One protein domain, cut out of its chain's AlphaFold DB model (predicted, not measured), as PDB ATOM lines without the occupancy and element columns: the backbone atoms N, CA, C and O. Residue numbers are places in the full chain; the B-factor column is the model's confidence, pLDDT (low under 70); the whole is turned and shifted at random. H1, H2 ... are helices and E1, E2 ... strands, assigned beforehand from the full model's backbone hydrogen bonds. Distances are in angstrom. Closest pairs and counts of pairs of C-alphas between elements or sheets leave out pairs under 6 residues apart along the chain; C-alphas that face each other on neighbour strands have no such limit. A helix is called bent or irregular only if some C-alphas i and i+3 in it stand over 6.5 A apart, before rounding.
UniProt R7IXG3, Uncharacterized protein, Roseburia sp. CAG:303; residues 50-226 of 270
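This is residues 50 to 226 of the 270 residues of an uncharacterized protein of Roseburia sp. CAG:303 (UniProt R7IXG3). Two small three-stranded sheets make two lobes, one of E1, E2 and E3 with H1a over it, the other of E4, E5 and E6 with H5 over one face and H3 over the other. H3 also packs on E2 and bridges the lobes, while the hairpin of H1b and H2 and the helix H4 lie toward far ends of the body. The printed part has 177 residues, with six named helices and six named strands in the order H1 H2 E1 E2 E3 H3 E4 E5 E6 H4 H5 H6; both sheets are antiparallel meanders, each strand the neighbour of the one before, and the class is mixed. The whole is compact, with a radius of gyration of the C-alphas of 16.3 A and spans of 49 by 38 by 33 A.

Find C-alpha 50 at (228.222, 366.254, 291.672), where H1, residues 50 to 71, begins. By its hydrogen bonds it was assigned as one helix, but it is bent, with C-alphas 58 and 61 7.9 A apart, into H1a, residues 50 to 58, and H1b, residues 61 to 71. Next come H2, residues 79 to 84, irregular but only just, with C-alphas 80 and 83 6.9 A apart; E1, 103 to 110, 23.0 A long; E2, 113 to 124, 30.1 A; and E3, 127 to 130. Read on through H3, 142 to 148, E4, 155 to 160, E5, 163 to 168, E6, 171 to 176, H4, 188 to 195, and H5, 198 to 208, 15.2 A long, to H6, 215 to 221, which ends at (223.578, 341.815, 297.190).

Look first at the hairpin of E1 and E2, where N 106 and O 118 are 2.9 A apart, within hydrogen-bond range; for E2 and E3 see N 122 and O 129, 3.0 A. H1a is on this sheet at a height of 8.8 A, its closest C-alphas to E3 being those of Gly 52 and Trp 128, 5.5 A. H1b touches H2, opposite ways at a shallow tilt of 22 degrees, closest at the C-alphas of Lys 65 and Val 79, 5.7 A; both only graze the sheet, as does H6. H3 stands up from it; the C-alphas of Val 114 and Gly 142 are the closest of E2 and H3, 5.1 A. In the strongly twisted sheet E4 E5 E6, find N 158 and O 165, 3.1 A, and N 166 and O 173, 2.9 A. H3 and H5 lie on opposite faces, at heights of 8.9 A and 8.5 A; H5 runs across the strands, at 72 degrees to E4 on the local plane. H4 only grazes this sheet. Every O i to N i+4 pair is within hydrogen-bond range in H1a, H1b, H3, H5 and H6; H4 has 3 of 4, and H2 0 of 2, with 2 of 3 O i to N i+3 pairs.

The C-alphas of Asn 80 and Pro 188 are the two farthest apart, 48.8 A. The printed part has no cut. The links H2 to E1, E3 to H3 and E6 to H4 are long; in the first, residues 86 to 87 pair with 108 to 109 of E1, and 94 to 95 with 158 to 159 of E4. The mean pLDDT of the printed part is 82.3; it is under 70 at residues 70 to 75, 132 to 141, 178 to 184 and 217 to 226.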
ATOM      1  N   GLU A  50     228.017 365.058 292.496       91.31
ATOM      2  CA  GLU A  50     228.222 366.254 291.672       91.31
ATOM      3  C   GLU A  50     228.854 365.903 290.315       91.31
ATOM      4  O   GLU A  50     228.474 366.468 289.283       91.31
ATOM      5  N   ASP A  51     229.720 364.884 290.284       92.69
ATOM      6  CA  ASP A  51     230.268 364.336 289.038       92.69
ATOM      7  C   ASP A  51     229.168 363.684 288.186       92.69
ATOM      8  O   ASP A  51     229.151 363.844 286.964       92.69
ATOM      9  N   GLY A  52     228.205 363.005 288.818       91.75
ATOM     10  CA  GLY A  52     227.061 362.391 288.137       91.75
ATOM     11  C   GLY A  52     226.105 363.416 287.543       91.75
ATOM     12  O   GLY A  52     225.668 363.278 286.399       91.75
ATOM     13  N   ILE A  53     225.831 364.491 288.286       91.69
ATOM     14  CA  ILE A  53     225.030 365.619 287.799       91.69
ATOM     15  C   ILE A  53     225.741 366.301 286.625       91.69
ATOM     16  O   ILE A  53     225.125 366.519 285.583       91.69
ATOM     17  N   THR A  54     227.046 366.558 286.741       95.25
ATOM     18  CA  THR A  54     227.847 367.161 285.664       95.25
ATOM     19  C   THR A  54     227.870 366.275 284.417       95.25
ATOM     20  O   THR A  54     227.725 366.761 283.292       95.25
ATOM     21  N   PHE A  55     228.022 364.959 284.585       93.81
ATOM     22  CA  PHE A  55     227.906 364.002 283.488       93.81
ATOM     23  C   PHE A  55     226.547 364.136 282.789       93.81
ATOM     24  O   PHE A  55     226.493 364.263 281.563       93.81
ATOM     25  N   ALA A  56     225.459 364.180 283.560       93.62
ATOM     26  CA  ALA A  56     224.106 364.286 283.036       93.62
ATOM     27  C   ALA A  56     223.865 365.588 282.271       93.62
ATOM     28  O   ALA A  56     223.376 365.544 281.144       93.62
ATOM     29  N   GLU A  57     224.257 366.734 282.838       94.62
ATOM     30  CA  GLU A  57     224.134 368.057 282.209       94.62
ATOM     31  C   GLU A  57     224.741 368.087 280.801       94.62
ATOM     32  O   GLU A  57     224.171 368.693 279.889       94.62
ATOM     33  N   ASN A  58     225.852 367.372 280.612       94.50
ATOM     34  CA  ASN A  58     226.578 367.309 279.350       94.50
ATOM     35  C   ASN A  58     226.030 366.279 278.351       94.50
ATOM     36  O   ASN A  58     226.326 366.385 277.162       94.50
ATOM     37  N   THR A  59     225.262 365.276 278.792       94.38
ATOM     38  CA  THR A  59     224.981 364.080 277.971       94.38
ATOM     39  C   THR A  59     223.499 363.739 277.800       94.38
ATOM     40  O   THR A  59     223.148 363.013 276.866       94.38
ATOM     41  N   TRP A  60     222.594 364.301 278.611       92.94
ATOM     42  CA  TRP A  60     221.185 363.884 278.630       92.94
ATOM     43  C   TRP A  60     220.457 364.052 277.291       92.94
ATOM     44  O   TRP A  60     219.598 363.241 276.940       92.94
ATOM     45  N   ARG A  61     220.794 365.082 276.501       92.56
ATOM     46  CA  ARG A  61     220.170 365.299 275.181       92.56
ATOM     47  C   ARG A  61     220.559 364.223 274.186       92.56
ATOM     48  O   ARG A  61     219.697 363.725 273.461       92.56
ATOM     49  N   ASP A  62     221.836 363.858 274.160       90.19
ATOM     50  CA  ASP A  62     222.331 362.795 273.287       90.19
ATOM     51  C   ASP A  62     221.750 361.443 273.704       90.19
ATOM     52  O   ASP A  62     221.316 360.672 272.840       90.19
ATOM     53  N   TYR A  63     221.635 361.204 275.014       88.56
ATOM     54  CA  TYR A  63     220.943 360.038 275.558       88.56
ATOM     55  C   TYR A  63     219.483 359.963 275.086       88.56
ATOM     56  O   TYR A  63     219.089 358.975 274.463       88.56
ATOM     57  N   LEU A  64     218.685 361.021 275.280       86.69
ATOM     58  CA  LEU A  64     217.280 361.026 274.852       86.69
ATOM     59  C   LEU A  64     217.123 360.934 273.338       86.69
ATOM     60  O   LEU A  64     216.213 360.265 272.849       86.69
ATOM     61  N   LYS A  65     218.014 361.558 272.566       87.62
ATOM     62  CA  LYS A  65     218.023 361.423 271.107       87.62
ATOM     63  C   LYS A  65     218.245 359.970 270.694       87.62
ATOM     64  O   LYS A  65     217.512 359.468 269.840       87.62
ATOM     65  N   TYR A  66     219.220 359.290 271.300       83.88
ATOM     66  CA  TYR A  66     219.445 357.864 271.080       83.88
ATOM     67  C   TYR A  66     218.207 357.045 271.473       83.88
ATOM     68  O   TYR A  66     217.717 356.263 270.655       83.88
ATOM     69  N   TYR A  67     217.655 357.282 272.667       80.12
ATOM     70  CA  TYR A  67     216.488 356.579 273.201       80.12
ATOM     71  C   TYR A  67     215.253 356.726 272.298       80.12
ATOM     72  O   TYR A  67     214.673 355.730 271.864       80.12
ATOM     73  N   ILE A  68     214.876 357.952 271.919       80.06
ATOM     74  CA  ILE A  68     213.702 358.218 271.071       80.06
ATOM     75  C   ILE A  68     213.854 357.546 269.699       80.06
ATOM     76  O   ILE A  68     212.914 356.914 269.212       80.06
ATOM     77  N   VAL A  69     215.032 357.648 269.073       79.50
ATOM     78  CA  VAL A  69     215.270 357.106 267.723       79.50
ATOM     79  C   VAL A  69     215.312 355.580 267.721       79.50
ATOM     80  O   VAL A  69     214.729 354.953 266.834       79.50
ATOM     81  N   ARG A  70     216.010 354.971 268.687       69.00
ATOM     82  CA  ARG A  70     216.210 353.516 268.732       69.00
ATOM     83  C   ARG A  70     215.058 352.762 269.377       69.00
ATOM     84  O   ARG A  70     214.729 351.677 268.911       69.00
ATOM     85  N   ILE A  71     214.475 353.315 270.434       64.94
ATOM     86  CA  ILE A  71     213.541 352.609 271.320       64.94
ATOM     87  C   ILE A  71     212.088 353.070 271.071       64.94
ATOM     88  O   ILE A  71     211.155 352.389 271.488       64.94
ATOM     89  N   ARG A  72     211.869 354.150 270.288       56.06
ATOM     90  CA  ARG A  72     210.549 354.671 269.848       56.06
ATOM     91  C   ARG A  72     209.534 354.848 270.989       56.06
ATOM     92  O   ARG A  72     208.380 354.452 270.848       56.06
ATOM     93  N   ARG A  73     209.955 355.388 272.134       60.59
ATOM     94  CA  ARG A  73     209.168 355.274 273.376       60.59
ATOM     95  C   ARG A  73     209.029 356.547 274.210       60.59
ATOM     96  O   ARG A  73     209.033 356.466 275.426       60.59
ATOM     97  N   LEU A  74     208.839 357.706 273.581       67.75
ATOM     98  CA  LEU A  74     208.358 358.895 274.296       67.75
ATOM     99  C   LEU A  74     207.265 359.591 273.484       67.75
ATOM    100  O   LEU A  74     207.554 360.303 272.527       67.75
ATOM    101  N   ASP A  75     206.004 359.391 273.872       66.56
ATOM    102  CA  ASP A  75     204.861 360.043 273.216       66.56
ATOM    103  C   ASP A  75     204.844 361.563 273.468       66.56
ATOM    104  O   ASP A  75     204.359 362.336 272.639       66.56
ATOM    105  N   ASN A  76     205.446 361.995 274.581       74.00
ATOM    106  CA  ASN A  76     205.399 363.374 275.072       74.00
ATOM    107  C   ASN A  76     206.625 364.225 274.697       74.00
ATOM    108  O   ASN A  76     206.645 365.419 274.998       74.00
ATOM    109  N   LEU A  77     207.645 363.646 274.048       80.25
ATOM    110  CA  LEU A  77     208.871 364.363 273.683       80.25
ATOM    111  C   LEU A  77     209.469 363.837 272.375       80.25
ATOM    112  O   LEU A  77     209.791 362.656 272.249       80.25
ATOM    113  N   LYS A  78     209.662 364.730 271.399       84.44
ATOM    114  CA  LYS A  78     210.267 364.397 270.099       84.44
ATOM    115  C   LYS A  78     211.699 364.912 269.991       84.44
ATOM    116  O   LYS A  78     212.063 365.912 270.598       84.44
ATOM    117  N   VAL A  79     212.503 364.274 269.132       85.56
ATOM    118  CA  VAL A  79     213.918 364.644 268.909       85.56
ATOM    119  C   VAL A  79     214.086 366.118 268.538       85.56
ATOM    120  O   VAL A  79     214.980 366.779 269.050       85.56
ATOM    121  N   ASN A  80     213.225 366.645 267.666       87.00
ATOM    122  CA  ASN A  80     213.277 368.041 267.222       87.00
ATOM    123  C   ASN A  80     212.833 369.053 268.293       87.00
ATOM    124  O   ASN A  80     212.852 370.250 268.033       87.00
ATOM    125  N   GLU A  81     212.404 368.586 269.464       87.75
ATOM    126  CA  GLU A  81     211.970 369.418 270.588       87.75
ATOM    127  C   GLU A  81     213.003 369.426 271.730       87.75
ATOM    128  O   GLU A  81     212.875 370.226 272.657       87.75
ATOM    129  N   LEU A  82     214.051 368.591 271.651       88.81
ATOM    130  CA  LEU A  82     215.104 368.477 272.672       88.81
ATOM    131  C   LEU A  82     215.922 369.762 272.846       88.81
ATOM    132  O   LEU A  82     216.376 370.055 273.953       88.81
ATOM    133  N   ASP A  83     216.080 370.550 271.782       89.25
ATOM    134  CA  ASP A  83     216.802 371.829 271.837       89.25
ATOM    135  C   ASP A  83     216.072 372.860 272.715       89.25
ATOM    136  O   ASP A  83     216.706 373.715 273.325       89.25
ATOM    137  N   SER A  84     214.741 372.758 272.806       90.38
ATOM    138  CA  SER A  84     213.888 373.619 273.641       90.38
ATOM    139  C   SER A  84     213.557 373.031 275.015       90.38
ATOM    140  O   SER A  84     212.933 373.704 275.830       90.38
ATOM    141  N   ALA A  85     213.922 371.771 275.255       92.56
ATOM    142  CA  ALA A  85     213.714 371.120 276.538       92.56
ATOM    143  C   ALA A  85     214.843 371.478 277.512       92.56
ATOM    144  O   ALA A  85     215.971 371.755 277.101       92.56
ATOM    145  N   GLU A  86     214.557 371.427 278.807       93.50
ATOM    146  CA  GLU A  86     215.490 371.752 279.887       93.50
ATOM    147  C   GLU A  86     215.560 370.592 280.881       93.50
ATOM    148  O   GLU A  86     214.550 369.959 281.180       93.50
ATOM    149  N   MET A  87     216.748 370.315 281.418       92.56
ATOM    150  CA  MET A  87     216.880 369.405 282.552       92.56
ATOM    151  C   MET A  87     216.604 370.200 283.826       92.56
ATOM    152  O   MET A  87     217.218 371.241 284.054       92.56
ATOM    153  N   GLY A  88     215.656 369.741 284.634       89.94
ATOM    154  CA  GLY A  88     215.377 370.334 285.933       89.94
ATOM    155  C   GLY A  88     216.305 369.813 287.023       89.94
ATOM    156  O   GLY A  88     217.200 369.008 286.775       89.94
ATOM    157  N   LYS A  89     216.050 370.259 288.258       91.06
ATOM    158  CA  LYS A  89     216.819 369.838 289.433       91.06
ATOM    159  C   LYS A  89     216.745 368.306 289.597       91.06
ATOM    160  O   LYS A  89     215.630 367.798 289.772       91.06
ATOM    161  N   PRO A  90     217.884 367.592 289.577       92.25
ATOM    162  CA  PRO A  90     217.928 366.160 289.847       92.25
ATOM    163  C   PRO A  90     217.426 365.826 291.252       92.25
ATOM    164  O   PRO A  90     217.543 366.644 292.168       92.25
ATOM    165  N   PHE A  91     216.900 364.619 291.434       90.50
ATOM    166  CA  PHE A  91     216.531 364.098 292.749       90.50
ATOM    167  C   PHE A  91     216.918 362.625 292.892       90.50
ATOM    168  O   PHE A  91     217.112 361.924 291.902       90.50
ATOM    169  N   LEU A  92     217.030 362.162 294.135       90.75
ATOM    170  CA  LEU A  92     217.251 360.762 294.492       90.75
ATOM    171  C   LEU A  92     216.075 360.298 295.343       90.75
ATOM    172  O   LEU A  92     215.528 361.086 296.110       90.75
ATOM    173  N   ILE A  93     215.698 359.029 295.212       90.12
ATOM    174  CA  ILE A  93     214.685 358.407 296.066       90.12
ATOM    175  C   ILE A  93     215.423 357.691 297.190       90.12
ATOM    176  O   ILE A  93     216.209 356.779 296.929       90.12
ATOM    177  N   TYR A  94     215.189 358.133 298.424       92.00
ATOM    178  CA  TYR A  94     215.800 357.534 299.600       92.00
ATOM    179  C   TYR A  94     215.170 356.178 299.931       92.00
ATOM    180  O   TYR A  94     213.954 356.108 300.121       92.00
ATOM    181  N   ASN A  95     215.986 355.132 300.025       88.56
ATOM    182  CA  ASN A  95     215.556 353.825 300.498       88.56
ATOM    183  C   ASN A  95     215.522 353.816 302.031       88.56
ATOM    184  O   ASN A  95     216.560 353.974 302.672       88.56
ATOM    185  N   VAL A  96     214.331 353.705 302.623       90.50
ATOM    186  CA  VAL A  96     214.143 353.958 304.061       90.50
ATOM    187  C   VAL A  96     214.745 352.871 304.946       90.50
ATOM    188  O   VAL A  96     215.202 353.176 306.048       90.50
ATOM    189  N   ASP A  97     214.752 351.624 304.495       83.69
ATOM    190  CA  ASP A  97     215.092 350.472 305.328       83.69
ATOM    191  C   ASP A  97     216.059 349.486 304.672       83.69
ATOM    192  O   ASP A  97     216.146 348.323 305.081       83.69
ATOM    193  N   GLY A  98     216.814 349.978 303.696       79.25
ATOM    194  CA  GLY A  98     217.892 349.233 303.079       79.25
ATOM    195  C   GLY A  98     219.027 350.127 302.617       79.25
ATOM    196  O   GLY A  98     219.057 351.338 302.859       79.25
ATOM    197  N   GLU A  99     219.990 349.517 301.939       83.38
ATOM    198  CA  GLU A  99     221.095 350.265 301.352       83.38
ATOM    199  C   GLU A  99     220.604 351.286 300.310       83.38
ATOM    200  O   GLU A  99     219.607 351.067 299.613       83.38
ATOM    201  N   GLN A 100     221.327 352.406 300.195       87.12
ATOM    202  CA  GLN A 100     221.019 353.475 299.248       87.12
ATOM    203  C   GLN A 100     221.799 353.287 297.936       87.12
ATOM    204  O   GLN A 100     222.978 353.655 297.873       87.12
ATOM    205  N   PRO A 101     221.178 352.776 296.859       85.31
ATOM    206  CA  PRO A 101     221.820 352.738 295.553       85.31
ATOM    207  C   PRO A 101     221.979 354.147 294.966       85.31
ATOM    208  O   PRO A 101     221.153 355.043 295.180       85.31
ATOM    209  N   ALA A 102     223.038 354.329 294.181       89.44
ATOM    210  CA  ALA A 102     223.357 355.567 293.481       89.44
ATOM    211  C   ALA A 102     222.535 355.743 292.186       89.44
ATOM    212  O   ALA A 102     223.100 355.807 291.096       89.44
ATOM    213  N   TYR A 103     221.207 355.831 292.309       87.56
ATOM    214  CA  TYR A 103     220.306 356.203 291.211       87.56
ATOM    215  C   TYR A 103     219.910 357.675 291.294       87.56
ATOM    216  O   TYR A 103     219.515 358.165 292.356       87.56
ATOM    217  N   VAL A 104     219.952 358.364 290.158       90.19
ATOM    218  CA  VAL A 104     219.593 359.777 290.043       90.19
ATOM    219  C   VAL A 104     218.493 359.944 289.002       90.19
ATOM    220  O   VAL A 104     218.583 359.458 287.877       90.19
ATOM    221  N   TYR A 105     217.455 360.682 289.374       89.44
ATOM    222  CA  TYR A 105     216.306 360.963 288.527       89.44
ATOM    223  C   TYR A 105     216.409 362.377 287.958       89.44
ATOM    224  O   TYR A 105     216.574 363.349 288.701       89.44
ATOM    225  N   LEU A 106     216.295 362.496 286.634       90.94
ATOM    226  CA  LEU A 106     216.435 363.763 285.915       90.94
ATOM    227  C   LEU A 106     215.094 364.158 285.283       90.94
ATOM    228  O   LEU A 106     214.728 363.628 284.229       90.94
ATOM    229  N   PRO A 107     214.337 365.087 285.888       91.12
ATOM    230  CA  PRO A 107     213.112 365.579 285.282       91.12
ATOM    231  C   PRO A 107     213.436 366.465 284.078       91.12
ATOM    232  O   PRO A 107     214.248 367.385 284.165       91.12
ATOM    233  N   ILE A 108     212.771 366.213 282.958       90.31
ATOM    234  CA  ILE A 108     212.914 366.954 281.708       90.31
ATOM    235  C   ILE A 108     211.683 367.820 281.516       90.31
ATOM    236  O   ILE A 108     210.551 367.329 281.470       90.31
ATOM    237  N   TYR A 109     211.919 369.119 281.388       89.06
ATOM    238  CA  TYR A 109     210.898 370.137 281.247       89.06
ATOM    239  C   TYR A 109     210.783 370.617 279.812       89.06
ATOM    240  O   TYR A 109     211.772 370.812 279.108       89.06
ATOM    241  N   LYS A 110     209.548 370.899 279.418       87.50
ATOM    242  CA  LYS A 110     209.221 371.677 278.230       87.50
ATOM    243  C   LYS A 110     208.037 372.564 278.573       87.50
ATOM    244  O   LYS A 110     207.088 372.106 279.204       87.50
ATOM    245  N   ASP A 111     208.110 373.844 278.220       86.06
ATOM    246  CA  ASP A 111     207.048 374.817 278.509       86.06
ATOM    247  C   ASP A 111     206.618 374.832 279.997       86.06
ATOM    248  O   ASP A 111     205.444 375.009 280.325       86.06
ATOM    249  N   ARG A 112     207.590 374.654 280.911       83.38
ATOM    250  CA  ARG A 112     207.414 374.561 282.379       83.38
ATOM    251  C   ARG A 112     206.600 373.362 282.881       83.38
ATOM    252  O   ARG A 112     206.138 373.402 284.018       83.38
ATOM    253  N   LYS A 113     206.442 372.318 282.072       84.62
ATOM    254  CA  LYS A 113     205.835 371.044 282.471       84.62
ATOM    255  C   LYS A 113     206.844 369.917 282.375       84.62
ATOM    256  O   LYS A 113     207.654 369.913 281.446       84.62
ATOM    257  N   VAL A 114     206.768 368.960 283.293       86.69
ATOM    258  CA  VAL A 114     207.558 367.729 283.198       86.69
ATOM    259  C   VAL A 114     206.995 366.875 282.064       86.69
ATOM    260  O   VAL A 114     205.848 366.448 282.107       86.69
ATOM    261  N   VAL A 115     207.802 366.629 281.033       85.06
ATOM    262  CA  VAL A 115     207.417 365.790 279.881       85.06
ATOM    263  C   VAL A 115     208.010 364.389 279.949       85.06
ATOM    264  O   VAL A 115     207.506 363.473 279.298       85.06
ATOM    265  N   HIS A 116     209.084 364.222 280.719       85.75
ATOM    266  CA  HIS A 116     209.762 362.951 280.928       85.75
ATOM    267  C   HIS A 116     210.635 363.012 282.189       85.75
ATOM    268  O   HIS A 116     211.036 364.095 282.607       85.75
ATOM    269  N   ILE A 117     210.946 361.861 282.779       86.56
ATOM    270  CA  ILE A 117     211.939 361.719 283.844       86.56
ATOM    271  C   ILE A 117     212.898 360.628 283.380       86.56
ATOM    272  O   ILE A 117     212.464 359.494 283.197       86.56
ATOM    273  N   ILE A 118     214.170 360.976 283.183       86.38
ATOM    274  CA  ILE A 118     215.227 359.980 282.970       86.38
ATOM    275  C   ILE A 118     215.465 359.317 284.323       86.38
ATOM    276  O   ILE A 118     215.774 360.011 285.296       86.38
ATOM    277  N   ASN A 119     215.290 358.005 284.394       82.50
ATOM    278  CA  ASN A 119     215.450 357.202 285.609       82.50
ATOM    279  C   ASN A 119     216.613 356.204 285.499       82.50
ATOM    280  O   ASN A 119     216.771 355.340 286.356       82.50
ATOM    281  N   GLU A 120     217.422 356.328 284.449       82.44
ATOM    282  CA  GLU A 120     218.510 355.411 284.130       82.44
ATOM    283  C   GLU A 120     219.907 355.951 284.462       82.44
ATOM    284  O   GLU A 120     220.894 355.305 284.117       82.44
ATOM    285  N   LEU A 121     220.031 357.126 285.094       88.50
ATOM    286  CA  LEU A 121     221.338 357.622 285.526       88.50
ATOM    287  C   LEU A 121     221.765 356.918 286.816       88.50
ATOM    288  O   LEU A 121     221.138 357.085 287.864       88.50
ATOM    289  N   GLU A 122     222.862 356.174 286.738       90.25
ATOM    290  CA  GLU A 122     223.371 355.351 287.832       90.25
ATOM    291  C   GLU A 122     224.893 355.437 287.958       90.25
ATOM    292  O   GLU A 122     225.598 355.691 286.977       90.25
ATOM    293  N   TYR A 123     225.405 355.197 289.167       90.56
ATOM    294  CA  TYR A 123     226.813 354.869 289.373       90.56
ATOM    295  C   TYR A 123     226.965 353.351 289.466       90.56
ATOM    296  O   TYR A 123     226.538 352.734 290.446       90.56
ATOM    297  N   ALA A 124     227.580 352.760 288.449       85.44
ATOM    298  CA  ALA A 124     227.781 351.322 288.342       85.44
ATOM    299  C   ALA A 124     229.158 351.029 287.744       85.44
ATOM    300  O   ALA A 124     229.662 351.774 286.902       85.44
ATOM    301  N   ASN A 125     229.792 349.945 288.193       83.94
ATOM    302  CA  ASN A 125     231.154 349.581 287.787       83.94
ATOM    303  C   ASN A 125     232.163 350.733 287.947       83.94
ATOM    304  O   ASN A 125     233.033 350.939 287.095       83.94
ATOM    305  N   GLY A 126     232.044 351.510 289.028       85.19
ATOM    306  CA  GLY A 126     232.986 352.586 289.337       85.19
ATOM    307  C   GLY A 126     232.882 353.846 288.468       85.19
ATOM    308  O   GLY A 126     233.838 354.616 288.432       85.19
ATOM    309  N   HIS A 127     231.783 354.066 287.739       89.44
ATOM    310  CA  HIS A 127     231.567 355.311 286.997       89.44
ATOM    311  C   HIS A 127     230.080 355.641 286.812       89.44
ATOM    312  O   HIS A 127     229.216 354.767 286.859       89.44
ATOM    313  N   TRP A 128     229.786 356.923 286.580       91.88
ATOM    314  CA  TRP A 128     228.451 357.385 286.198       91.88
ATOM    315  C   TRP A 128     228.142 357.012 284.751       91.88
ATOM    316  O   TRP A 128     228.939 357.277 283.847       91.88
ATOM    317  N   GLN A 129     226.978 356.416 284.529       89.38
ATOM    318  CA  GLN A 129     226.521 356.002 283.210       89.38
ATOM    319  C   GLN A 129     224.995 356.006 283.116       89.38
ATOM    320  O   GLN A 129     224.287 356.030 284.121       89.38
ATOM    321  N   TYR A 130     224.488 355.965 281.883       86.00
ATOM    322  CA  TYR A 130     223.092 355.618 281.641       86.00
ATOM    323  C   TYR A 130     222.974 354.101 281.528       86.00
ATOM    324  O   TYR A 130     223.394 353.519 280.523       86.00
ATOM    325  N   GLY A 131     222.436 353.476 282.566       74.38
ATOM    326  CA  GLY A 131     222.218 352.041 282.624       74.38
ATOM    327  C   GLY A 131     220.910 351.604 281.980       74.38
ATOM    328  O   GLY A 131     220.244 352.335 281.244       74.38
ATOM    329  N   SER A 132     220.505 350.380 282.300       60.31
ATOM    330  CA  SER A 132     219.148 349.883 282.039       60.31
ATOM    331  C   SER A 132     218.091 350.489 282.976       60.31
ATOM    332  O   SER A 132     216.916 350.128 282.865       60.31
ATOM    333  N   GLY A 133     218.508 351.384 283.884       55.34
ATOM    334  CA  GLY A 133     217.730 351.820 285.038       55.34
ATOM    335  C   GLY A 133     217.418 350.650 285.969       55.34
ATOM    336  O   GLY A 133     217.814 349.510 285.692       55.34
ATOM    337  N   PRO A 134     216.649 350.877 287.047       52.19
ATOM    338  CA  PRO A 134     215.966 349.785 287.716       52.19
ATOM    339  C   PRO A 134     215.055 349.131 286.675       52.19
ATOM    340  O   PRO A 134     213.965 349.635 286.381       52.19
ATOM    341  N   MET A 135     215.525 348.039 286.058       38.47
ATOM    342  CA  MET A 135     214.718 347.259 285.132       38.47
ATOM    343  C   MET A 135     213.380 347.013 285.826       38.47
ATOM    344  O   MET A 135     213.319 346.453 286.916       38.47
ATOM    345  N   THR A 136     212.305 347.449 285.176       42.41
ATOM    346  CA  THR A 136     210.907 347.080 285.441       42.41
ATOM    347  C   THR A 136     210.104 347.711 286.578       42.41
ATOM    348  O   THR A 136     208.898 347.476 286.565       42.41
ATOM    349  N   PHE A 137     210.630 348.557 287.468       43.88
ATOM    350  CA  PHE A 137     209.800 348.939 288.629       43.88
ATOM    351  C   PHE A 137     209.204 350.332 288.607       43.88
ATOM    352  O   PHE A 137     208.087 350.461 289.105       43.88
ATOM    353  N   TYR A 138     209.838 351.339 287.978       51.47
ATOM    354  CA  TYR A 138     209.390 352.718 288.174       51.47
ATOM    355  C   TYR A 138     209.014 353.551 286.931       51.47
ATOM    356  O   TYR A 138     209.865 354.208 286.336       51.47
ATOM    357  N   PHE A 139     207.728 353.567 286.548       56.34
ATOM    358  CA  PHE A 139     207.177 354.557 285.614       56.34
ATOM    359  C   PHE A 139     206.644 355.745 286.412       56.34
ATOM    360  O   PHE A 139     205.543 355.691 286.963       56.34
ATOM    361  N   PHE A 140     207.416 356.826 286.460       66.06
ATOM    362  CA  PHE A 140     207.004 358.030 287.169       66.06
ATOM    363  C   PHE A 140     206.096 358.897 286.309       66.06
ATOM    364  O   PHE A 140     206.443 359.280 285.189       66.06
ATOM    365  N   ASP A 141     204.944 359.243 286.870       68.19
ATOM    366  CA  ASP A 141     204.060 360.243 286.297       68.19
ATOM    367  C   ASP A 141     204.609 361.647 286.601       68.19
ATOM    368  O   ASP A 141     204.629 362.095 287.752       68.19
ATOM    369  N   GLY A 142     205.071 362.341 285.556       74.19
ATOM    370  CA  GLY A 142     205.572 363.713 285.649       74.19
ATOM    371  C   GLY A 142     204.545 364.690 286.230       74.19
ATOM    372  O   GLY A 142     204.937 365.663 286.879       74.19
ATOM    373  N   ASP A 143     203.245 364.393 286.107       83.81
ATOM    374  CA  ASP A 143     202.175 365.213 286.679       83.81
ATOM    375  C   ASP A 143     202.272 365.293 288.210       83.81
ATOM    376  O   ASP A 143     201.846 366.285 288.806       83.81
ATOM    377  N   VAL A 144     202.850 364.289 288.879       88.44
ATOM    378  CA  VAL A 144     203.030 364.308 290.339       88.44
ATOM    379  C   VAL A 144     204.007 365.412 290.762       88.44
ATOM    380  O   VAL A 144     203.761 366.093 291.763       88.44
ATOM    381  N   LEU A 145     205.070 365.649 289.982       88.44
ATOM    382  CA  LEU A 145     206.033 366.730 290.239       88.44
ATOM    383  C   LEU A 145     205.395 368.115 290.053       88.44
ATOM    384  O   LEU A 145     205.651 369.035 290.838       88.44
ATOM    385  N   ASP A 146     204.502 368.252 289.073       86.38
ATOM    386  CA  ASP A 146     203.725 369.477 288.876       86.38
ATOM    387  C   ASP A 146     202.715 369.684 290.023       86.38
ATOM    388  O   ASP A 146     202.606 370.782 290.578       86.38
ATOM    389  N   GLN A 147     202.017 368.624 290.452       89.31
ATOM    390  CA  GLN A 147     201.018 368.661 291.531       89.31
ATOM    391  C   GLN A 147     201.603 368.961 292.916       89.31
ATOM    392  O   GLN A 147     200.918 369.572 293.749       89.31
ATOM    393  N   ILE A 148     202.829 368.507 293.193       90.50
ATOM    394  CA  ILE A 148     203.543 368.832 294.436       90.50
ATOM    395  C   ILE A 148     204.202 370.217 294.370       90.50
ATOM    396  O   ILE A 148     204.586 370.773 295.400       90.50
ATOM    397  N   GLY A 149     204.299 370.810 293.177       87.44
ATOM    398  CA  GLY A 149     204.949 372.096 292.959       87.44
ATOM    399  C   GLY A 149     206.466 372.016 293.108       87.44
ATOM    400  O   GLY A 149     207.055 372.918 293.698       87.44
ATOM    401  N   TYR A 150     207.088 370.959 292.577       89.12
ATOM    402  CA  TYR A 150     208.512 370.647 292.755       89.12
ATOM    403  C   TYR A 150     209.454 371.812 292.400       89.12
ATOM    404  O   TYR A 150     210.431 372.059 293.096       89.12
ATOM    405  N   LEU A 151     209.122 372.614 291.381       84.69
ATOM    406  CA  LEU A 151     209.915 373.795 291.002       84.69
ATOM    407  C   LEU A 151     209.919 374.931 292.044       84.69
ATOM    408  O   LEU A 151     210.715 375.860 291.929       84.69
ATOM    409  N   LYS A 152     208.985 374.925 292.998       86.25
ATOM    410  CA  LYS A 152     208.757 376.032 293.945       86.25
ATOM    411  C   LYS A 152     208.908 375.626 295.405       86.25
ATOM    412  O   LYS A 152     208.935 376.505 296.261       86.25
ATOM    413  N   ASN A 153     208.943 374.328 295.679       87.00
ATOM    414  CA  ASN A 153     208.912 373.774 297.019       87.00
ATOM    415  C   ASN A 153     210.137 372.896 297.243       87.00
ATOM    416  O   ASN A 153     210.553 372.166 296.346       87.00
ATOM    417  N   ASP A 154     210.646 372.902 298.471       90.19
ATOM    418  CA  ASP A 154     211.549 371.850 298.909       90.19
ATOM    419  C   ASP A 154     210.760 370.541 299.007       90.19
ATOM    420  O   ASP A 154     209.725 370.459 299.684       90.19
ATOM    421  N   CYS A 155     211.246 369.531 298.293       93.69
ATOM    422  CA  CYS A 155     210.656 368.207 298.246       93.69
ATOM    423  C   CYS A 155     211.686 367.159 298.648       93.69
ATOM    424  O   CYS A 155     212.846 367.232 298.245       93.69
ATOM    425  N   ILE A 156     211.222 366.170 299.398       95.25
ATOM    426  CA  ILE A 156     211.953 364.949 299.708       95.25
ATOM    427  C   ILE A 156     211.295 363.778 298.981       95.25
ATOM    428  O   ILE A 156     210.072 363.755 298.810       95.25
ATOM    429  N   PHE A 157     212.105 362.808 298.573       93.38
ATOM    430  CA  PHE A 157     211.655 361.620 297.861       93.38
ATOM    431  C   PHE A 157     212.168 360.388 298.583       93.38
ATOM    432  O   PHE A 157     213.333 360.334 298.971       93.38
ATOM    433  N   TYR A 158     211.296 359.409 298.775       92.62
ATOM    434  CA  TYR A 158     211.632 358.210 299.530       92.62
ATOM    435  C   TYR A 158     210.753 357.032 299.115       92.62
ATOM    436  O   TYR A 158     209.631 357.228 298.635       92.62
ATOM    437  N   SER A 159     211.253 355.816 299.309       88.94
ATOM    438  CA  SER A 159     210.494 354.578 299.167       88.94
ATOM    439  C   SER A 159     210.128 354.009 300.531       88.94
ATOM    440  O   SER A 159     210.921 354.053 301.464       88.94
ATOM    441  N   ILE A 160     208.898 353.516 300.642       86.62
ATOM    442  CA  ILE A 160     208.416 352.721 301.774       86.62
ATOM    443  C   ILE A 160     207.612 351.573 301.184       86.62
ATOM    444  O   ILE A 160     206.681 351.831 300.410       86.62
ATOM    445  N   ASN A 161     207.942 350.348 301.570       79.38
ATOM    446  CA  ASN A 161     207.343 349.102 301.127       79.38
ATOM    447  C   ASN A 161     207.257 349.081 299.601       79.38
ATOM    448  O   ASN A 161     206.174 349.075 299.003       79.38
ATOM    449  N   ASN A 162     208.420 349.296 298.982       75.44
ATOM    450  CA  ASN A 162     208.615 349.375 297.537       75.44
ATOM    451  C   ASN A 162     207.772 350.448 296.809       75.44
ATOM    452  O   ASN A 162     207.820 350.573 295.592       75.44
ATOM    453  N   SER A 163     207.027 351.297 297.522       84.19
ATOM    454  CA  SER A 163     206.249 352.394 296.944       84.19
ATOM    455  C   SER A 163     206.983 353.719 297.099       84.19
ATOM    456  O   SER A 163     207.438 354.063 298.190       84.19
ATOM    457  N   CYS A 164     207.054 354.504 296.028       87.94
ATOM    458  CA  CYS A 164     207.747 355.788 296.027       87.94
ATOM    459  C   CYS A 164     206.798 356.941 296.343       87.94
ATOM    460  O   CYS A 164     205.721 357.078 295.751       87.94
ATOM    461  N   TYR A 165     207.245 357.835 297.215       91.38
ATOM    462  CA  TYR A 165     206.520 359.026 297.627       91.38
ATOM    463  C   TYR A 165     207.350 360.278 297.372       91.38
ATOM    464  O   TYR A 165     208.575 360.266 297.479       91.38
ATOM    465  N   VAL A 166     206.646 361.377 297.110       93.31
ATOM    466  CA  VAL A 166     207.199 362.728 297.189       93.31
ATOM    467  C   VAL A 166     206.463 363.498 298.277       93.31
ATOM    468  O   VAL A 166     205.233 363.464 298.376       93.31
ATOM    469  N   GLU A 167     207.212 364.196 299.117       95.31
ATOM    470  CA  GLU A 167     206.668 364.990 300.208       95.31
ATOM    471  C   GLU A 167     207.268 366.392 300.179       95.31
ATOM    472  O   GLU A 167     208.461 366.578 299.982       95.31
ATOM    473  N   SER A 168     206.416 367.387 300.370       94.50
ATOM    474  CA  SER A 168     206.777 368.764 300.691       94.50
ATOM    475  C   SER A 168     206.275 369.070 302.098       94.50
ATOM    476  O   SER A 168     205.435 368.345 302.637       94.50
ATOM    477  N   LYS A 169     206.665 370.218 302.656       92.31
ATOM    478  CA  LYS A 169     206.155 370.698 303.952       92.31
ATOM    479  C   LYS A 169     204.619 370.687 304.074       92.31
ATOM    480  O   LYS A 169     204.091 370.619 305.182       92.31
ATOM    481  N   HIS A 170     203.896 370.804 302.960       90.81
ATOM    482  CA  HIS A 170     202.442 370.980 302.948       90.81
ATOM    483  C   HIS A 170     201.663 369.761 302.462       90.81
ATOM    484  O   HIS A 170     200.446 369.708 302.645       90.81
ATOM    485  N   ARG A 171     202.320 368.812 301.791       93.75
ATOM    486  CA  ARG A 171     201.628 367.740 301.075       93.75
ATOM    487  C   ARG A 171     202.545 366.548 300.864       93.75
ATOM    488  O   ARG A 171     203.716 366.730 300.561       93.75
ATOM    489  N   LYS A 172     201.971 365.351 300.930       94.19
ATOM    490  CA  LYS A 172     202.575 364.085 300.507       94.19
ATOM    491  C   LYS A 172     201.772 363.528 299.335       94.19
ATOM    492  O   LYS A 172     200.541 363.557 299.383       94.19
ATOM    493  N   LEU A 173     202.450 363.039 298.305       92.50
ATOM    494  CA  LEU A 173     201.856 362.367 297.155       92.50
ATOM    495  C   LEU A 173     202.535 361.017 296.935       92.50
ATOM    496  O   LEU A 173     203.742 360.874 297.121       92.50
ATOM    497  N   LEU A 174     201.738 360.029 296.541       89.12
ATOM    498  CA  LEU A 174     202.242 358.766 296.020       89.12
ATOM    499  C   LEU A 174     202.710 359.017 294.587       89.12
ATOM    500  O   LEU A 174     201.912 359.440 293.752       89.12
ATOM    501  N   MET A 175     203.994 358.798 294.332       85.56
ATOM    502  CA  MET A 175     204.588 358.962 293.009       85.56
ATOM    503  C   MET A 175     204.467 357.669 292.213       85.56
ATOM    504  O   MET A 175     204.220 357.707 291.011       85.56
ATOM    505  N   GLN A 176     204.575 356.529 292.903       79.19
ATOM    506  CA  GLN A 176     204.350 355.230 292.304       79.19
ATOM    507  C   GLN A 176     204.045 354.140 293.327       79.19
ATOM    508  O   GLN A 176     204.662 354.087 294.388       79.19
ATOM    509  N   LYS A 177     203.126 353.241 292.960       72.44
ATOM    510  CA  LYS A 177     202.814 352.024 293.710       72.44
ATOM    511  C   LYS A 177     203.483 350.807 293.059       72.44
ATOM    512  O   LYS A 177     203.375 350.659 291.841       72.44
ATOM    513  N   VAL A 178     204.103 349.934 293.851       66.62
ATOM    514  CA  VAL A 178     204.471 348.569 293.422       66.62
ATOM    515  C   VAL A 178     203.301 347.611 293.702       66.62
ATOM    516  O   VAL A 178     202.406 347.923 294.490       66.62
ATOM    517  N   ASN A 179     203.211 346.514 292.944       54.12
ATOM    518  CA  ASN A 179     202.084 345.579 292.998       54.12
ATOM    519  C   ASN A 179     201.847 345.054 294.422       54.12
ATOM    520  O   ASN A 179     202.779 344.727 295.141       54.12
ATOM    521  N   ALA A 180     200.572 344.914 294.794       52.00
ATOM    522  CA  ALA A 180     200.140 344.518 296.138       52.00
ATOM    523  C   ALA A 180     200.529 343.082 296.554       52.00
ATOM    524  O   ALA A 180     200.238 342.682 297.676       52.00
ATOM    525  N   GLU A 181     201.127 342.293 295.656       51.72
ATOM    526  CA  GLU A 181     201.603 340.933 295.951       51.72
ATOM    527  C   GLU A 181     202.966 340.930 296.669       51.72
ATOM    528  O   GLU A 181     203.297 339.928 297.295       51.72
ATOM    529  N   ASP A 182     203.672 342.069 296.653       51.53
ATOM    530  CA  ASP A 182     204.953 342.309 297.334       51.53
ATOM    531  C   ASP A 182     204.802 343.330 298.489       51.53
ATOM    532  O   ASP A 182     205.781 343.920 298.936       51.53
ATOM    533  N   GLU A 183     203.566 343.605 298.947       52.28
ATOM    534  CA  GLU A 183     203.325 344.450 300.129       52.28
ATOM    535  C   GLU A 183     203.779 343.685 301.383       52.28
ATOM    536  O   GLU A 183     203.003 342.960 302.015       52.28
ATOM    537  N   ASP A 184     205.048 343.857 301.745       58.06
ATOM    538  CA  ASP A 184     205.598 343.348 302.992       58.06
ATOM    539  C   ASP A 184     205.000 344.081 304.203       58.06
ATOM    540  O   ASP A 184     204.380 345.150 304.116       58.06
ATOM    541  N   VAL A 185     205.161 343.474 305.377       70.06
ATOM    542  CA  VAL A 185     204.919 344.157 306.650       70.06
ATOM    543  C   VAL A 185     205.976 345.247 306.796       70.06
ATOM    544  O   VAL A 185     207.159 344.940 306.682       70.06
ATOM    545  N   TYR A 186     205.558 346.486 307.088       79.62
ATOM    546  CA  TYR A 186     206.485 347.605 307.294       79.62
ATOM    547  C   TYR A 186     207.625 347.223 308.233       79.62
ATOM    548  O   TYR A 186     207.391 346.688 309.325       79.62
ATOM    549  N   SER A 187     208.851 347.548 307.840       84.50
ATOM    550  CA  SER A 187     209.994 347.368 308.725       84.50
ATOM    551  C   SER A 187     209.949 348.366 309.895       84.50
ATOM    552  O   SER A 187     209.303 349.421 309.813       84.50
ATOM    553  N   PRO A 188     210.625 348.077 311.022       88.81
ATOM    554  CA  PRO A 188     210.728 349.023 312.136       88.81
ATOM    555  C   PRO A 188     211.279 350.398 311.719       88.81
ATOM    556  O   PRO A 188     210.857 351.429 312.257       88.81
ATOM    557  N   GLU A 189     212.209 350.420 310.765       90.75
ATOM    558  CA  GLU A 189     212.798 351.618 310.171       90.75
ATOM    559  C   GLU A 189     211.734 352.447 309.442       90.75
ATOM    560  O   GLU A 189     211.590 353.643 309.716       90.75
ATOM    561  N   GLU A 190     210.922 351.809 308.599       91.12
ATOM    562  CA  GLU A 190     209.809 352.446 307.895       91.12
ATOM    563  C   GLU A 190     208.733 352.960 308.842       91.12
ATOM    564  O   GLU A 190     208.288 354.106 308.723       91.12
ATOM    565  N   GLU A 191     208.336 352.156 309.830       91.75
ATOM    566  CA  GLU A 191     207.361 352.573 310.833       91.75
ATOM    567  C   GLU A 191     207.827 353.803 311.611       91.75
ATOM    568  O   GLU A 191     207.021 354.679 311.954       91.75
ATOM    569  N   LYS A 192     209.125 353.871 311.923       95.00
ATOM    570  CA  LYS A 192     209.732 355.024 312.583       95.00
ATOM    571  C   LYS A 192     209.757 356.227 311.644       95.00
ATOM    572  O   LYS A 192     209.340 357.309 312.053       95.00
ATOM    573  N   PHE A 193     210.188 356.041 310.399       96.00
ATOM    574  CA  PHE A 193     210.278 357.097 309.394       96.00
ATOM    575  C   PHE A 193     208.909 357.716 309.073       96.00
ATOM    576  O   PHE A 193     208.771 358.936 308.976       96.00
ATOM    577  N   MET A 194     207.850 356.905 308.998       93.94
ATOM    578  CA  MET A 194     206.481 357.387 308.771       93.94
ATOM    579  C   MET A 194     205.968 358.320 309.874       93.94
ATOM    580  O   MET A 194     205.128 359.178 309.596       93.94
ATOM    581  N   LYS A 195     206.461 358.167 311.109       96.19
ATOM    582  CA  LYS A 195     206.063 358.978 312.274       96.19
ATOM    583  C   LYS A 195     206.845 360.293 312.384       96.19
ATOM    584  O   LYS A 195     206.453 361.149 313.175       96.19
ATOM    585  N   MET A 196     207.923 360.459 311.617       97.50
ATOM    586  CA  MET A 196     208.745 361.669 311.615       97.50
ATOM    587  C   MET A 196     208.027 362.851 310.952       97.50
ATOM    588  O   MET A 196     207.262 362.698 309.994       97.50
ATOM    589  N   SER A 197     208.324 364.054 311.435       96.81
ATOM    590  CA  SER A 197     207.973 365.299 310.754       96.81
ATOM    591  C   SER A 197     208.756 365.461 309.447       96.81
ATOM    592  O   SER A 197     209.775 364.811 309.221       96.81
ATOM    593  N   PHE A 198     208.305 366.375 308.585       96.00
ATOM    594  CA  PHE A 198     208.982 366.674 307.319       96.00
ATOM    595  C   PHE A 198     210.474 367.007 307.500       96.00
ATOM    596  O   PHE A 198     211.308 366.481 306.772       96.00
ATOM    597  N   PHE A 199     210.816 367.843 308.486       96.25
ATOM    598  CA  PHE A 199     212.202 368.266 308.713       96.25
ATOM    599  C   PHE A 199     213.083 367.129 309.245       96.25
ATOM    600  O   PHE A 199     214.225 367.002 308.822       96.25
ATOM    601  N   GLU A 200     212.543 366.267 310.111       97.56
ATOM    602  CA  GLU A 200     213.261 365.081 310.599       97.56
ATOM    603  C   GLU A 200     213.520 364.073 309.468       97.56
ATOM    604  O   GLU A 200     214.603 363.491 309.387       97.56
ATOM    605  N   LYS A 201     212.553 363.895 308.557       97.44
ATOM    606  CA  LYS A 201     212.749 363.068 307.358       97.44
ATOM    607  C   LYS A 201     213.807 363.663 306.439       97.44
ATOM    608  O   LYS A 201     214.654 362.926 305.957       97.44
ATOM    609  N   GLN A 202     213.760 364.975 306.207       95.88
ATOM    610  CA  GLN A 202     214.734 365.672 305.371       95.88
ATOM    611  C   GLN A 202     216.159 365.478 305.896       95.88
ATOM    612  O   GLN A 202     217.014 365.030 305.146       95.88
ATOM    613  N   GLU A 203     216.390 365.699 307.192       95.19
ATOM    614  CA  GLU A 203     217.704 365.475 307.812       95.19
ATOM    615  C   GLU A 203     218.158 364.009 307.707       95.19
ATOM    616  O   GLU A 203     219.319 363.728 307.410       95.19
ATOM    617  N   THR A 204     217.235 363.063 307.915       94.62
ATOM    618  CA  THR A 204     217.522 361.626 307.779       94.62
ATOM    619  C   THR A 204     217.949 361.276 306.353       94.62
ATOM    620  O   THR A 204     218.935 360.564 306.169       94.62
ATOM    621  N   ILE A 205     217.242 361.806 305.353       93.81
ATOM    622  CA  ILE A 205     217.551 361.610 303.935       93.81
ATOM    623  C   ILE A 205     218.897 362.241 303.588       93.81
ATOM    624  O   ILE A 205     219.745 361.556 303.027       93.81
ATOM    625  N   ASP A 206     219.127 363.502 303.952       90.75
ATOM    626  CA  ASP A 206     220.377 364.208 303.643       90.75
ATOM    627  C   ASP A 206     221.593 363.445 304.190       90.75
ATOM    628  O   ASP A 206     222.620 363.326 303.521       90.75
ATOM    629  N   LYS A 207     221.456 362.846 305.382       89.44
ATOM    630  CA  LYS A 207     222.470 361.945 305.933       89.44
ATOM    631  C   LYS A 207     222.582 360.640 305.141       89.44
ATOM    632  O   LYS A 207     223.695 360.238 304.813       89.44
ATOM    633  N   GLY A 208     221.473 359.973 304.828       85.00
ATOM    634  CA  GLY A 208     221.488 358.703 304.095       85.00
ATOM    635  C   GLY A 208     222.079 358.818 302.685       85.00
ATOM    636  O   GLY A 208     222.814 357.938 302.245       85.00
ATOM    637  N   LEU A 209     221.853 359.944 302.006       85.12
ATOM    638  CA  LEU A 209     222.408 360.224 300.679       85.12
ATOM    639  C   LEU A 209     223.921 360.509 300.686       85.12
ATOM    640  O   LEU A 209     224.513 360.618 299.614       85.12
ATOM    641  N   SER A 210     224.565 360.600 301.855       83.75
ATOM    642  CA  SER A 210     226.029 360.713 301.951       83.75
ATOM    643  C   SER A 210     226.760 359.366 301.836       83.75
ATOM    644  O   SER A 210     227.979 359.346 301.669       83.75
ATOM    645  N   GLU A 211     226.030 358.244 301.870       84.75
ATOM    646  CA  GLU A 211     226.582 356.881 301.870       84.75
ATOM    647  C   GLU A 211     226.074 356.036 300.685       84.75
ATOM    648  O   GLU A 211     225.612 354.905 300.846       84.75
ATOM    649  N   LEU A 212     226.160 356.584 299.469       88.12
ATOM    650  CA  LEU A 212     225.699 355.904 298.253       88.12
ATOM    651  C   LEU A 212     226.470 354.600 297.965       88.12
ATOM    652  O   LEU A 212     227.680 354.500 298.192       88.12
ATOM    653  N   LYS A 213     225.771 353.615 297.390       86.31
ATOM    654  CA  LYS A 213     226.325 352.333 296.929       86.31
ATOM    655  C   LYS A 213     226.341 352.231 295.407       86.31
ATOM    656  O   LYS A 213     225.427 352.700 294.731       86.31
ATOM    657  N   ASP A 214     227.376 351.572 294.892       86.19
ATOM    658  CA  ASP A 214     227.463 351.167 293.486       86.19
ATOM    659  C   ASP A 214     226.304 350.215 293.164       86.19
ATOM    660  O   ASP A 214     226.060 349.255 293.902       86.19
ATOM    661  N   VAL A 215     225.581 350.513 292.087       81.38
ATOM    662  CA  VAL A 215     224.331 349.839 291.734       81.38
ATOM    663  C   VAL A 215     224.529 348.359 291.417       81.38
ATOM    664  O   VAL A 215     223.720 347.544 291.857       81.38
ATOM    665  N   ASP A 216     225.600 347.975 290.721       70.81
ATOM    666  CA  ASP A 216     225.817 346.562 290.394       70.81
ATOM    667  C   ASP A 216     226.113 345.755 291.659       70.81
ATOM    668  O   ASP A 216     225.573 344.667 291.851       70.81
ATOM    669  N   LYS A 217     226.877 346.338 292.591       64.88
ATOM    670  CA  LYS A 217     227.137 345.720 293.899       64.88
ATOM    671  C   LYS A 217     225.868 345.605 294.746       64.88
ATOM    672  O   LYS A 217     225.705 344.617 295.457       64.88
ATOM    673  N   TYR A 218     224.976 346.591 294.660       57.69
ATOM    674  CA  TYR A 218     223.663 346.557 295.305       57.69
ATOM    675  C   TYR A 218     222.776 345.447 294.715       57.69
ATOM    676  O   TYR A 218     222.232 344.625 295.450       57.69
ATOM    677  N   CYS A 219     222.694 345.343 293.387       59.81
ATOM    678  CA  CYS A 219     221.932 344.292 292.707       59.81
ATOM    679  C   CYS A 219     222.489 342.884 292.988       59.81
ATOM    680  O   CYS A 219     221.718 341.939 293.157       59.81
ATOM    681  N   GLU A 220     223.814 342.732 293.079       53.94
ATOM    682  CA  GLU A 220     224.472 341.479 293.474       53.94
ATOM    683  C   GLU A 220     224.201 341.095 294.935       53.94
ATOM    684  O   GLU A 220     224.182 339.906 295.269       53.94
ATOM    685  N   ALA A 221     223.968 342.076 295.812       49.03
ATOM    686  CA  ALA A 221     223.578 341.815 297.190       49.03
ATOM    687  C   ALA A 221     222.178 341.164 297.257       49.03
ATOM    688  O   ALA A 221     221.959 340.263 298.072       49.03
ATOM    689  N   GLY A 222     221.272 341.512 296.342       45.81
ATOM    690  CA  GLY A 222     219.904 340.999 296.314       45.81
ATOM    691  C   GLY A 222     218.989 341.707 297.316       45.81
ATOM    692  O   GLY A 222     219.457 342.339 298.260       45.81
ATOM    693  N   ASP A 223     217.682 341.589 297.073       53.66
ATOM    694  CA  ASP A 223     216.625 342.297 297.797       53.66
ATOM    695  C   ASP A 223     216.711 342.080 299.319       53.66
ATOM    696  O   ASP A 223     216.793 340.950 299.820       53.66
ATOM    697  N   GLU A 224     216.740 343.189 300.053       53.22
ATOM    698  CA  GLU A 224     216.865 343.209 301.502       53.22
ATOM    699  C   GLU A 224     215.592 342.689 302.178       53.22
ATOM    700  O   GLU A 224     215.688 342.053 303.227       53.22
ATOM    701  N   ASP A 225     214.438 342.816 301.525       49.56
ATOM    702  CA  ASP A 225     213.168 342.246 301.972       49.56
ATOM    703  C   ASP A 225     213.171 340.719 301.838       49.56
ATOM    704  O   ASP A 225     212.849 339.997 302.784       49.56
ATOM    705  N   VAL A 226     213.705 340.189 300.731       48.53
ATOM    706  CA  VAL A 226     213.946 338.743 300.570       48.53
ATOM    707  C   VAL A 226     214.945 338.237 301.616       48.53
ATOM    708  O   VAL A 226     214.764 337.156 302.184       48.53
TER     709      VAL A 226